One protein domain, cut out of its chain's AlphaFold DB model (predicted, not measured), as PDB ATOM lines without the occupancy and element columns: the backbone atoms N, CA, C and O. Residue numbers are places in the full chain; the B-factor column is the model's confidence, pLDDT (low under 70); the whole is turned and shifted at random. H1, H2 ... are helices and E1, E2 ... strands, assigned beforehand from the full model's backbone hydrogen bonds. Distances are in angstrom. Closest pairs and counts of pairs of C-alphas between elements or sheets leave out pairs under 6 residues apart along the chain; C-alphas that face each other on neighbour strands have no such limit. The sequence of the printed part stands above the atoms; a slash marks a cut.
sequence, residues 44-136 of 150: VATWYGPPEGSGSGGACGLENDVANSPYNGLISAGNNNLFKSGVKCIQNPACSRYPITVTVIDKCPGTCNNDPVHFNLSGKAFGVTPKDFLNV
ATOM      1  N   VAL A  44     173.744 209.656 194.949       74.50
ATOM      2  CA  VAL A  44     172.709 210.221 194.083       74.50
ATOM      3  C   VAL A  44     172.268 209.160 193.087       74.50
ATOM      4  O   VAL A  44     173.091 208.407 192.565       74.50
ATOM      5  N   ALA A  45     170.965 209.090 192.838       77.12
ATOM      6  CA  ALA A  45     170.397 208.199 191.844       77.12
ATOM      7  C   ALA A  45     169.543 208.988 190.843       77.12
ATOM      8  O   ALA A  45     168.566 209.638 191.215       77.12
ATOM      9  N   THR A  46     169.912 208.916 189.568       83.88
ATOM     10  CA  THR A  46     169.128 209.400 188.425       83.88
ATOM     11  C   THR A  46     168.734 208.225 187.540       83.88
ATOM     12  O   THR A  46     169.017 207.069 187.865       83.88
ATOM     13  N   TRP A  47     168.085 208.502 186.413       87.06
ATOM     14  CA  TRP A  47     167.794 207.490 185.410       87.06
ATOM     15  C   TRP A  47     167.969 208.018 183.991       87.06
ATOM     16  O   TRP A  47     167.963 209.230 183.762       87.06
ATOM     17  N   TYR A  48     168.124 207.096 183.044       83.19
ATOM     18  CA  TYR A  48     168.297 207.394 181.628       83.19
ATOM     19  C   TYR A  48     167.424 206.510 180.736       83.19
ATOM     20  O   TYR A  48     166.978 205.423 181.118       83.19
ATOM     21  N   GLY A  49     167.225 206.977 179.503       87.75
ATOM     22  CA  GLY A  49     166.411 206.291 178.504       87.75
ATOM     23  C   GLY A  49     164.905 206.445 178.755       87.75
ATOM     24  O   GLY A  49     164.488 207.388 179.421       87.75
ATOM     25  N   PRO A  50     164.070 205.564 178.177       87.75
ATOM     26  CA  PRO A  50     162.623 205.553 178.401       87.75
ATOM     27  C   PRO A  50     162.248 205.108 179.828       87.75
ATOM     28  O   PRO A  50     162.966 204.280 180.385       87.75
ATOM     29  N   PRO A  51     161.106 205.557 180.394       82.38
ATOM     30  CA  PRO A  51     160.686 205.223 181.764       82.38
ATOM     31  C   PRO A  51     160.587 203.726 182.068       82.38
ATOM     32  O   PRO A  51     160.921 203.312 183.164       82.38
ATOM     33  N   GLU A  52     160.195 202.906 181.093       87.56
ATOM     34  CA  GLU A  52     160.137 201.438 181.220       87.56
ATOM     35  C   GLU A  52     161.261 200.745 180.433       87.56
ATOM     36  O   GLU A  52     161.249 199.536 180.199       87.56
ATOM     37  N   GLY A  53     162.240 201.528 179.974       87.44
ATOM     38  CA  GLY A  53     163.351 201.045 179.175       87.44
ATOM     39  C   GLY A  53     164.301 200.185 180.000       87.44
ATOM     40  O   GLY A  53     164.602 200.486 181.156       87.44
ATOM     41  N   SER A  54     164.838 199.143 179.369       86.44
ATOM     42  CA  SER A  54     165.868 198.272 179.944       86.44
ATOM     43  C   SER A  54     167.248 198.923 180.041       86.44
ATOM     44  O   SER A  54     168.154 198.319 180.602       86.44
ATOM     45  N   GLY A  55     167.415 200.130 179.490       84.88
ATOM     46  CA  GLY A  55     168.715 200.758 179.265       84.88
ATOM     47  C   GLY A  55     169.523 200.032 178.182       84.88
ATOM     48  O   GLY A  55     168.951 199.300 177.372       84.88
ATOM     49  N   SER A  56     170.836 200.256 178.160       81.94
ATOM     50  CA  SER A  56     171.756 199.698 177.158       81.94
ATOM     51  C   SER A  56     172.969 199.036 177.805       81.94
ATOM     52  O   SER A  56     173.417 199.457 178.867       81.94
ATOM     53  N   GLY A  57     173.543 198.044 177.125       72.62
ATOM     54  CA  GLY A  57     174.716 197.283 177.563       72.62
ATOM     55  C   GLY A  57     176.022 198.059 177.672       72.62
ATOM     56  O   GLY A  57     176.972 197.541 178.256       72.62
ATOM     57  N   GLY A  58     176.046 199.289 177.153       79.75
ATOM     58  CA  GLY A  58     177.021 200.313 177.509       79.75
ATOM     59  C   GLY A  58     178.484 199.881 177.412       79.75
ATOM     60  O   GLY A  58     178.871 199.080 176.560       79.75
ATOM     61  N   ALA A  59     179.302 200.423 178.312       78.69
ATOM     62  CA  ALA A  59     180.744 200.191 178.379       78.69
ATOM     63  C   ALA A  59     181.159 198.717 178.578       78.69
ATOM     64  O   ALA A  59     182.303 198.375 178.282       78.69
ATOM     65  N   CYS A  60     180.267 197.847 179.069       76.31
ATOM     66  CA  CYS A  60     180.528 196.412 179.206       76.31
ATOM     67  C   CYS A  60     180.180 195.591 177.953       76.31
ATOM     68  O   CYS A  60     180.419 194.387 177.953       76.31
ATOM     69  N   GLY A  61     179.648 196.210 176.893       79.69
ATOM     70  CA  GLY A  61     179.445 195.553 175.598       79.69
ATOM     71  C   GLY A  61     178.294 194.545 175.562       79.69
ATOM     72  O   GLY A  61     178.286 193.674 174.702       79.69
ATOM     73  N   LEU A  62     177.319 194.657 176.472       77.62
ATOM     74  CA  LEU A  62     176.157 193.753 176.541       77.62
ATOM     75  C   LEU A  62     175.018 194.132 175.571       77.62
ATOM     76  O   LEU A  62     173.926 193.582 175.665       77.62
ATOM     77  N   GLU A  63     175.237 195.124 174.702       80.00
ATOM     78  CA  GLU A  63     174.268 195.659 173.731       80.00
ATOM     79  C   GLU A  63     172.805 195.674 174.231       80.00
ATOM     80  O   GLU A  63     172.491 196.366 175.202       80.00
ATOM     81  N   ASN A  64     171.906 194.930 173.582       79.44
ATOM     82  CA  ASN A  64     170.487 194.842 173.936       79.44
ATOM     83  C   ASN A  64     170.164 193.644 174.846       79.44
ATOM     84  O   ASN A  64     169.020 193.500 175.284       79.44
ATOM     85  N   ASP A  65     171.152 192.813 175.188       83.06
ATOM     86  CA  ASP A  65     170.955 191.609 176.009       83.06
ATOM     87  C   ASP A  65     170.506 191.951 177.433       83.06
ATOM     88  O   ASP A  65     169.884 191.144 178.122       83.06
ATOM     89  N   VAL A  66     170.730 193.198 177.848       84.38
ATOM     90  CA  VAL A  66     170.299 193.759 179.132       84.38
ATOM     91  C   VAL A  66     168.787 193.744 179.332       84.38
ATOM     92  O   VAL A  66     168.324 193.785 180.472       84.38
ATOM     93  N   ALA A  67     168.007 193.681 178.249       88.75
ATOM     94  CA  ALA A  67     166.555 193.556 178.312       88.75
ATOM     95  C   ALA A  67     166.109 192.173 178.811       88.75
ATOM     96  O   ALA A  67     165.040 192.052 179.413       88.75
ATOM     97  N   ASN A  68     166.939 191.152 178.600       88.69
ATOM     98  CA  ASN A  68     166.634 189.757 178.876       88.69
ATOM     99  C   ASN A  68     167.248 189.289 180.205       88.69
ATOM    100  O   ASN A  68     168.018 189.996 180.864       88.69
ATOM    101  N   SER A  69     166.890 188.072 180.617       84.31
ATOM    102  CA  SER A  69     167.528 187.392 181.749       84.31
ATOM    103  C   SER A  69     169.050 187.291 181.536       84.31
ATOM    104  O   SER A  69     169.468 186.998 180.415       84.31
ATOM    105  N   PRO A  70     169.887 187.496 182.574       81.19
ATOM    106  CA  PRO A  70     169.532 187.664 183.990       81.19
ATOM    107  C   PRO A  70     169.207 189.107 184.404       81.19
ATOM    108  O   PRO A  70     168.710 189.326 185.509       81.19
ATOM    109  N   TYR A  71     169.474 190.091 183.546       79.81
ATOM    110  CA  TYR A  71     169.426 191.508 183.910       79.81
ATOM    111  C   TYR A  71     168.003 192.056 183.950       79.81
ATOM    112  O   TYR A  71     167.678 192.837 184.838       79.81
ATOM    113  N   ASN A  72     167.135 191.633 183.028       87.19
ATOM    114  CA  ASN A  72     165.725 192.026 182.952       87.19
ATOM    115  C   ASN A  72     165.502 193.552 182.983       87.19
ATOM    116  O   ASN A  72     164.471 194.024 183.471       87.19
ATOM    117  N   GLY A  73     166.468 194.327 182.490       85.44
ATOM    118  CA  GLY A  73     166.480 195.783 182.540       85.44
ATOM    119  C   GLY A  73     166.800 196.381 183.911       85.44
ATOM    120  O   GLY A  73     166.621 197.579 184.073       85.44
ATOM    121  N   LEU A  74     167.257 195.600 184.894       86.50
ATOM    122  CA  LEU A  74     167.701 196.064 186.213       86.50
ATOM    123  C   LEU A  74     169.198 196.398 186.191       86.50
ATOM    124  O   LEU A  74     170.037 195.684 186.749       86.50
ATOM    125  N   ILE A  75     169.539 197.485 185.503       85.12
ATOM    126  CA  ILE A  75     170.926 197.889 185.258       85.12
ATOM    127  C   ILE A  75     171.181 199.339 185.670       85.12
ATOM    128  O   ILE A  75     170.255 200.134 185.839       85.12
ATOM    129  N   SER A  76     172.456 199.691 185.805       86.19
ATOM    130  CA  SER A  76     172.891 201.057 186.084       86.19
ATOM    131  C   SER A  76     174.186 201.406 185.356       86.19
ATOM    132  O   SER A  76     175.064 200.556 185.184       86.19
ATOM    133  N   ALA A  77     174.320 202.676 184.984       86.69
ATOM    134  CA  ALA A  77     175.600 203.293 184.701       86.69
ATOM    135  C   ALA A  77     176.157 203.925 185.986       86.69
ATOM    136  O   ALA A  77     175.477 204.708 186.647       86.69
ATOM    137  N   GLY A  78     177.394 203.594 186.344       83.00
ATOM    138  CA  GLY A  78     178.047 204.133 187.534       83.00
ATOM    139  C   GLY A  78     179.012 205.265 187.208       83.00
ATOM    140  O   GLY A  78     179.656 205.250 186.156       83.00
ATOM    141  N   ASN A  79     179.166 206.234 188.114       82.62
ATOM    142  CA  ASN A  79     180.287 207.176 188.024       82.62
ATOM    143  C   ASN A  79     181.644 206.452 188.133       82.62
ATOM    144  O   ASN A  79     181.717 205.262 188.446       82.62
ATOM    145  N   ASN A  80     182.750 207.166 187.908       78.62
ATOM    146  CA  ASN A  80     184.094 206.570 187.904       78.62
ATOM    147  C   ASN A  80     184.452 205.820 189.203       78.62
ATOM    148  O   ASN A  80     185.270 204.896 189.169       78.62
ATOM    149  N   ASN A  81     183.857 206.218 190.330       67.25
ATOM    150  CA  ASN A  81     184.074 205.603 191.638       67.25
ATOM    151  C   ASN A  81     183.274 204.305 191.810       67.25
ATOM    152  O   ASN A  81     183.757 203.383 192.463       67.25
ATOM    153  N   LEU A  82     182.079 204.227 191.218       68.56
ATOM    154  CA  LEU A  82     181.184 203.076 191.295       68.56
ATOM    155  C   LEU A  82     181.462 202.032 190.211       68.56
ATOM    156  O   LEU A  82     181.431 200.845 190.489       68.56
ATOM    157  N   PHE A  83     181.802 202.438 188.986       53.44
ATOM    158  CA  PHE A  83     182.087 201.496 187.892       53.44
ATOM    159  C   PHE A  83     183.255 200.538 188.214       53.44
ATOM    160  O   PHE A  83     183.402 199.484 187.606       53.44
ATOM    161  N   LYS A  84     184.079 200.883 189.213       51.38
ATOM    162  CA  LYS A  84     185.184 200.058 189.723       51.38
ATOM    163  C   LYS A  84     184.820 199.227 190.963       51.38
ATOM    164  O   LYS A  84     185.703 198.602 191.547       51.38
ATOM    165  N   SER A  85     183.574 199.248 191.439       44.88
ATOM    166  CA  SER A  85     183.163 198.614 192.699       44.88
ATOM    167  C   SER A  85     181.710 198.125 192.647       44.88
ATOM    168  O   SER A  85     180.796 198.874 192.330       44.88
ATOM    169  N   GLY A  86     181.481 196.850 192.977       43.41
ATOM    170  CA  GLY A  86     180.133 196.273 193.050       43.41
ATOM    171  C   GLY A  86     179.293 196.845 194.200       43.41
ATOM    172  O   GLY A  86     179.827 197.456 195.127       43.41
ATOM    173  N   VAL A  87     177.975 196.625 194.149       43.62
ATOM    174  CA  VAL A  87     176.998 197.214 195.084       43.62
ATOM    175  C   VAL A  87     176.121 196.124 195.682       43.62
ATOM    176  O   VAL A  87     175.600 195.270 194.969       43.62
ATOM    177  N   LYS A  88     175.943 196.158 197.001       41.75
ATOM    178  CA  LYS A  88     175.048 195.280 197.761       41.75
ATOM    179  C   LYS A  88     174.608 195.997 199.041       41.75
ATOM    180  O   LYS A  88     175.438 196.356 199.869       41.75
ATOM    181  N   CYS A  89     173.306 196.192 199.228       39.59
ATOM    182  CA  CYS A  89     172.755 196.627 200.512       39.59
ATOM    183  C   CYS A  89     172.623 195.410 201.434       39.59
ATOM    184  O   CYS A  89     171.917 194.461 201.098       39.59
ATOM    185  N   ILE A  90     173.283 195.420 202.595       36.31
ATOM    186  CA  ILE A  90     173.120 194.374 203.615       36.31
ATOM    187  C   ILE A  90     172.635 195.028 204.910       36.31
ATOM    188  O   ILE A  90     173.351 195.825 205.500       36.31
ATOM    189  N   GLN A  91     171.411 194.677 205.319       39.31
ATOM    190  CA  GLN A  91     170.881 194.758 206.691       39.31
ATOM    191  C   GLN A  91     171.223 196.033 207.501       39.31
ATOM    192  O   GLN A  91     171.657 195.940 208.645       39.31
ATOM    193  N   ASN A  92     170.972 197.228 206.955       42.31
ATOM    194  CA  ASN A  92     170.830 198.447 207.765       42.31
ATOM    195  C   ASN A  92     169.328 198.660 208.062       42.31
ATOM    196  O   ASN A  92     168.532 198.525 207.136       42.31
ATOM    197  N   PRO A  93     168.901 199.011 209.288       42.66
ATOM    198  CA  PRO A  93     167.529 199.465 209.548       42.66
ATOM    199  C   PRO A  93     167.093 200.694 208.725       42.66
ATOM    200  O   PRO A  93     165.893 200.902 208.564       42.66
ATOM    201  N   ALA A  94     168.032 201.484 208.185       42.09
ATOM    202  CA  ALA A  94     167.751 202.536 207.203       42.09
ATOM    203  C   ALA A  94     167.540 201.995 205.778       42.09
ATOM    204  O   ALA A  94     166.935 202.683 204.961       42.09
ATOM    205  N   CYS A  95     167.991 200.772 205.468       44.28
ATOM    206  CA  CYS A  95     167.629 200.118 204.215       44.28
ATOM    207  C   CYS A  95     166.131 199.802 204.230       44.28
ATOM    208  O   CYS A  95     165.620 199.180 205.163       44.28
ATOM    209  N   SER A  96     165.441 200.182 203.155       46.12
ATOM    210  CA  SER A  96     164.072 199.742 202.887       46.12
ATOM    211  C   SER A  96     163.950 198.221 203.043       46.12
ATOM    212  O   SER A  96     164.852 197.468 202.668       46.12
ATOM    213  N   ARG A  97     162.792 197.758 203.533       48.78
ATOM    214  CA  ARG A  97     162.450 196.327 203.612       48.78
ATOM    215  C   ARG A  97     162.460 195.623 202.243       48.78
ATOM    216  O   ARG A  97     162.436 194.397 202.212       48.78
ATOM    217  N   TYR A  98     162.524 196.377 201.142       56.59
ATOM    218  CA  TYR A  98     162.510 195.879 199.766       56.59
ATOM    219  C   TYR A  98     163.672 196.468 198.947       56.59
ATOM    220  O   TYR A  98     163.467 197.416 198.186       56.59
ATOM    221  N   PRO A  99     164.909 195.964 199.111       61.97
ATOM    222  CA  PRO A  99     166.021 196.372 198.262       61.97
ATOM    223  C   PRO A  99     165.835 195.827 196.841       61.97
ATOM    224  O   PRO A  99     165.459 194.667 196.662       61.97
ATOM    225  N   ILE A 100     166.168 196.635 195.834       66.38
ATOM    226  CA  ILE A 100     166.345 196.146 194.464       66.38
ATOM    227  C   ILE A 100     167.828 195.888 194.197       66.38
ATOM    228  O   ILE A 100     168.700 196.570 194.737       66.38
ATOM    229  N   THR A 101     168.124 194.888 193.371       74.06
ATOM    230  CA  THR A 101     169.491 194.614 192.913       74.06
ATOM    231  C   THR A 101     169.618 195.100 191.481       74.06
ATOM    232  O   THR A 101     168.797 194.745 190.639       74.06
ATOM    233  N   VAL A 102     170.645 195.903 191.217       76.44
ATOM    234  CA  VAL A 102     170.964 196.398 189.878       76.44
ATOM    235  C   VAL A 102     172.376 195.990 189.503       76.44
ATOM    236  O   VAL A 102     173.263 195.944 190.355       76.44
ATOM    237  N   THR A 103     172.590 195.703 188.223       81.06
ATOM    238  CA  THR A 103     173.924 195.388 187.705       81.06
ATOM    239  C   THR A 103     174.542 196.641 187.098       81.06
ATOM    240  O   THR A 103     173.962 197.253 186.202       81.06
ATOM    241  N   VAL A 104     175.722 197.034 187.580       82.81
ATOM    242  CA  VAL A 104     176.479 198.149 187.001       82.81
ATOM    243  C   VAL A 104     177.222 197.638 185.770       82.81
ATOM    244  O   VAL A 104     178.140 196.834 185.903       82.81
ATOM    245  N   ILE A 105     176.802 198.076 184.585       80.00
ATOM    246  CA  ILE A 105     177.333 197.588 183.294       80.00
ATOM    247  C   ILE A 105     177.725 198.719 182.342       80.00
ATOM    248  O   ILE A 105     178.148 198.488 181.212       80.00
ATOM    249  N   ASP A 106     177.556 199.960 182.784       80.25
ATOM    250  CA  ASP A 106     177.867 201.124 181.979       80.25
ATOM    251  C   ASP A 106     178.535 202.207 182.824       80.25
ATOM    252  O   ASP A 106     178.532 202.181 184.060       80.25
ATOM    253  N   LYS A 107     179.137 203.170 182.142       84.06
ATOM    254  CA  LYS A 107     179.838 204.292 182.739       84.06
ATOM    255  C   LYS A 107     179.003 205.552 182.578       84.06
ATOM    256  O   LYS A 107     178.663 205.926 181.464       84.06
ATOM    257  N   CYS A 108     178.771 206.270 183.675       84.56
ATOM    258  CA  CYS A 108     178.200 207.609 183.620       84.56
ATOM    259  C   CYS A 108     179.309 208.689 183.614       84.56
ATOM    260  O   CYS A 108     179.964 208.915 184.644       84.56
ATOM    261  N   PRO A 109     179.572 209.361 182.475       83.25
ATOM    262  CA  PRO A 109     180.512 210.477 182.407       83.25
ATOM    263  C   PRO A 109     179.889 211.793 182.910       83.25
ATOM    264  O   PRO A 109     178.706 211.870 183.229       83.25
ATOM    265  N   GLY A 110     180.692 212.859 182.963       87.44
ATOM    266  CA  GLY A 110     180.197 214.210 183.238       87.44
ATOM    267  C   GLY A 110     179.717 214.398 184.677       87.44
ATOM    268  O   GLY A 110     180.425 214.019 185.613       87.44
ATOM    269  N   THR A 111     178.525 214.977 184.835       85.25
ATOM    270  CA  THR A 111     177.945 215.429 186.115       85.25
ATOM    271  C   THR A 111     177.811 214.326 187.161       85.25
ATOM    272  O   THR A 111     177.941 214.618 188.344       85.25
ATOM    273  N   CYS A 112     177.682 213.061 186.753       83.31
ATOM    274  CA  CYS A 112     177.721 211.901 187.651       83.31
ATOM    275  C   CYS A 112     178.994 211.823 188.518       83.31
ATOM    276  O   CYS A 112     179.013 211.170 189.558       83.31
ATOM    277  N   ASN A 113     180.089 212.460 188.095       82.69
ATOM    278  CA  ASN A 113     181.356 212.459 188.827       82.69
ATOM    279  C   ASN A 113     181.465 213.598 189.855       82.69
ATOM    280  O   ASN A 113     182.477 213.667 190.549       82.69
ATOM    281  N   ASN A 114     180.449 214.460 189.964       84.62
ATOM    282  CA  ASN A 114     180.373 215.481 191.012       84.62
ATOM    283  C   ASN A 114     179.945 214.881 192.359       84.62
ATOM    284  O   ASN A 114     180.251 215.449 193.405       84.62
ATOM    285  N   ASP A 115     179.272 213.727 192.331       78.50
ATOM    286  CA  ASP A 115     178.839 213.017 193.530       78.50
ATOM    287  C   ASP A 115     179.867 211.954 193.944       78.50
ATOM    288  O   ASP A 115     180.486 211.316 193.082       78.50
ATOM    289  N   PRO A 116     180.025 211.682 195.255       74.06
ATOM    290  CA  PRO A 116     180.897 210.610 195.736       74.06
ATOM    291  C   PRO A 116     180.564 209.257 195.094       74.06
ATOM    292  O   PRO A 116     181.461 208.533 194.649       74.06
ATOM    293  N   VAL A 117     179.268 208.955 194.992       74.88
ATOM    294  CA  VAL A 117     178.702 207.782 194.325       74.88
ATOM    295  C   VAL A 117     177.439 208.218 193.583       74.88
ATOM    296  O   VAL A 117     176.542 208.806 194.187       74.88
ATOM    297  N   HIS A 118     177.365 207.905 192.290       80.62
ATOM    298  CA  HIS A 118     176.210 208.223 191.453       80.62
ATOM    299  C   HIS A 118     175.769 206.993 190.664       80.62
ATOM    300  O   HIS A 118     176.569 206.408 189.925       80.62
ATOM    301  N   PHE A 119     174.494 206.641 190.804       82.81
ATOM    302  CA  PHE A 119     173.808 205.627 190.013       82.81
ATOM    303  C   PHE A 119     172.953 206.308 188.961       82.81
ATOM    304  O   PHE A 119     172.045 207.056 189.294       82.81
ATOM    305  N   ASN A 120     173.187 206.015 187.693       86.88
ATOM    306  CA  ASN A 120     172.268 206.395 186.634       86.88
ATOM    307  C   ASN A 120     171.542 205.126 186.182       86.88
ATOM    308  O   ASN A 120     172.096 204.290 185.473       86.88
ATOM    309  N   LEU A 121     170.359 204.892 186.731       86.88
ATOM    310  CA  LEU A 121     169.573 203.672 186.566       86.88
ATOM    311  C   LEU A 121     168.919 203.617 185.177       86.88
ATOM    312  O   LEU A 121     168.617 204.648 184.580       86.88
ATOM    313  N   SER A 122     168.653 202.422 184.652       88.69
ATOM    314  CA  SER A 122     167.665 202.310 183.569       88.69
ATOM    315  C   SER A 122     166.298 202.791 184.072       88.69
ATOM    316  O   SER A 122     166.009 202.705 185.271       88.69
ATOM    317  N   GLY A 123     165.431 203.262 183.172       84.25
ATOM    318  CA  GLY A 123     164.076 203.664 183.557       84.25
ATOM    319  C   GLY A 123     163.343 202.565 184.327       84.25
ATOM    320  O   GLY A 123     162.840 202.821 185.418       84.25
ATOM    321  N   LYS A 124     163.397 201.316 183.843       87.25
ATOM    322  CA  LYS A 124     162.764 200.179 184.522       87.25
ATOM    323  C   LYS A 124     163.312 199.959 185.937       87.25
ATOM    324  O   LYS A 124     162.537 199.719 186.859       87.25
ATOM    325  N   ALA A 125     164.630 200.059 186.131       82.88
ATOM    326  CA  ALA A 125     165.244 199.932 187.454       82.88
ATOM    327  C   ALA A 125     164.826 201.079 188.385       82.88
ATOM    328  O   ALA A 125     164.515 200.851 189.553       82.88
ATOM    329  N   PHE A 126     164.773 202.306 187.869       83.31
ATOM    330  CA  PHE A 126     164.325 203.472 188.625       83.31
ATOM    331  C   PHE A 126     162.841 203.378 189.000       83.31
ATOM    332  O   PHE A 126     162.482 203.664 190.136       83.31
ATOM    333  N   GLY A 127     161.986 202.911 188.086       82.00
ATOM    334  CA  GLY A 127     160.544 202.774 188.299       82.00
ATOM    335  C   GLY A 127     160.174 201.781 189.402       82.00
ATOM    336  O   GLY A 127     159.219 202.013 190.142       82.00
ATOM    337  N   VAL A 128     160.957 200.709 189.571       81.25
ATOM    338  CA  VAL A 128     160.769 199.740 190.669       81.25
ATOM    339  C   VAL A 128     161.503 200.132 191.954       81.25
ATOM    340  O   VAL A 128     161.328 199.477 192.981       81.25
ATOM    341  N   THR A 129     162.323 201.186 191.915       71.38
ATOM    342  CA  THR A 129     163.008 201.714 193.097       71.38
ATOM    343  C   THR A 129     162.010 202.508 193.945       71.38
ATOM    344  O   THR A 129     161.449 203.496 193.466       71.38
ATOM    345  N   PRO A 130     161.786 202.149 195.222       67.56
ATOM    346  CA  PRO A 130     160.963 202.965 196.107       67.56
ATOM    347  C   PRO A 130     161.546 204.379 196.233       67.56
ATOM    348  O   PRO A 130     162.754 204.538 196.386       67.56
ATOM    349  N   LYS A 131     160.708 205.421 196.229       60.44
ATOM    350  CA  LYS A 131     161.173 206.821 196.349       60.44
ATOM    351  C   LYS A 131     161.992 207.064 197.620       60.44
ATOM    352  O   LYS A 131     162.958 207.822 197.598       60.44
ATOM    353  N   ASP A 132     161.654 206.350 198.690       53.38
ATOM    354  CA  ASP A 132     162.370 206.389 199.967       53.38
ATOM    355  C   ASP A 132     163.792 205.808 199.863       53.38
ATOM    356  O   ASP A 132     164.632 206.101 200.703       53.38
ATOM    357  N   PHE A 133     164.093 205.022 198.822       54.16
ATOM    358  CA  PHE A 133     165.402 204.409 198.574       54.16
ATOM    359  C   PHE A 133     166.378 205.341 197.842       54.16
ATOM    360  O   PHE A 133     167.581 205.227 198.038       54.16
ATOM    361  N   LEU A 134     165.891 206.313 197.056       47.88
ATOM    362  CA  LEU A 134     166.755 207.304 196.387       47.88
ATOM    363  C   LEU A 134     167.483 208.212 197.392       47.88
ATOM    364  O   LEU A 134     168.541 208.752 197.085       47.88
ATOM    365  N   ASN A 135     166.923 208.348 198.596       41.69
ATOM    366  CA  ASN A 135     167.489 209.122 199.699       41.69
ATOM    367  C   ASN A 135     168.281 208.258 200.698       41.69
ATOM    368  O   ASN A 135     168.856 208.790 201.647       41.69
ATOM    369  N   VAL A 136     168.307 206.930 200.515       41.34
ATOM    370  CA  VAL A 136     168.961 205.988 201.427       41.34
ATOM    371  C   VAL A 136     170.244 205.470 200.787       41.34
ATOM    372  O   VAL A 136     170.241 204.672 199.858       41.34
TER     373      VAL A 136
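AT A GLANCE: This is residues 44 to 136 of the 150 residues of the protein "Expansin-like EG45 domain-containing protein" of Handroanthus impetiginosus (UniProt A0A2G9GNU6). Little regular structure is here: a small, strongly twisted sheet, E1 E4 E2 E3, with two long loops, residues 49 to 74 and 79 to 102, and short H2 packed on it. The 93 printed residues have four strands and three helices, E1 E2 E3 H1 E4 H2 H3, holding 34 residues; the class and the sheet are mixed. The whole is compact, radius of gyration of the C-alphas 12.5 A, spans 37 by 28 by 21 A.

HOW THE PARTS SIT: Look first at E4, residues 117 to 122, parallel to E1, residues 44 to 48: N 46 and O 119 are within hydrogen-bond range at 2.8 A. E2, residues 75 to 78, is antiparallel to E4, with N 77 and O 120 at 2.8 A. E3, residues 103 to 107, is parallel to E2, with N 76 and O 103 at 2.9 A. H2, residues 123 to 128, is on the sheet at a height of 7.6 A; its closest C-alphas to E1 are Gly 123 and Trp 47, 5.6 A. H1, residues 110 to 113, and H3, residues 131 to 134, only graze the sheet. Every O i to N i+4 pair of H2 is within hydrogen-bond range; H1 and H3 are too short for one.

IN THESE COORDINATES: Find C-alpha 44 at (172.709, 210.221, 194.083), where E1 begins its 13.5 A. E4 runs 16.4 A to C-alpha 122 at (167.665, 202.310, 183.569).

THE WHOLE: The printed part has no cut; E1 to E2 and E2 to E3 are long links. Residues 81 to 100 and 130 to 136 have pLDDT under 70.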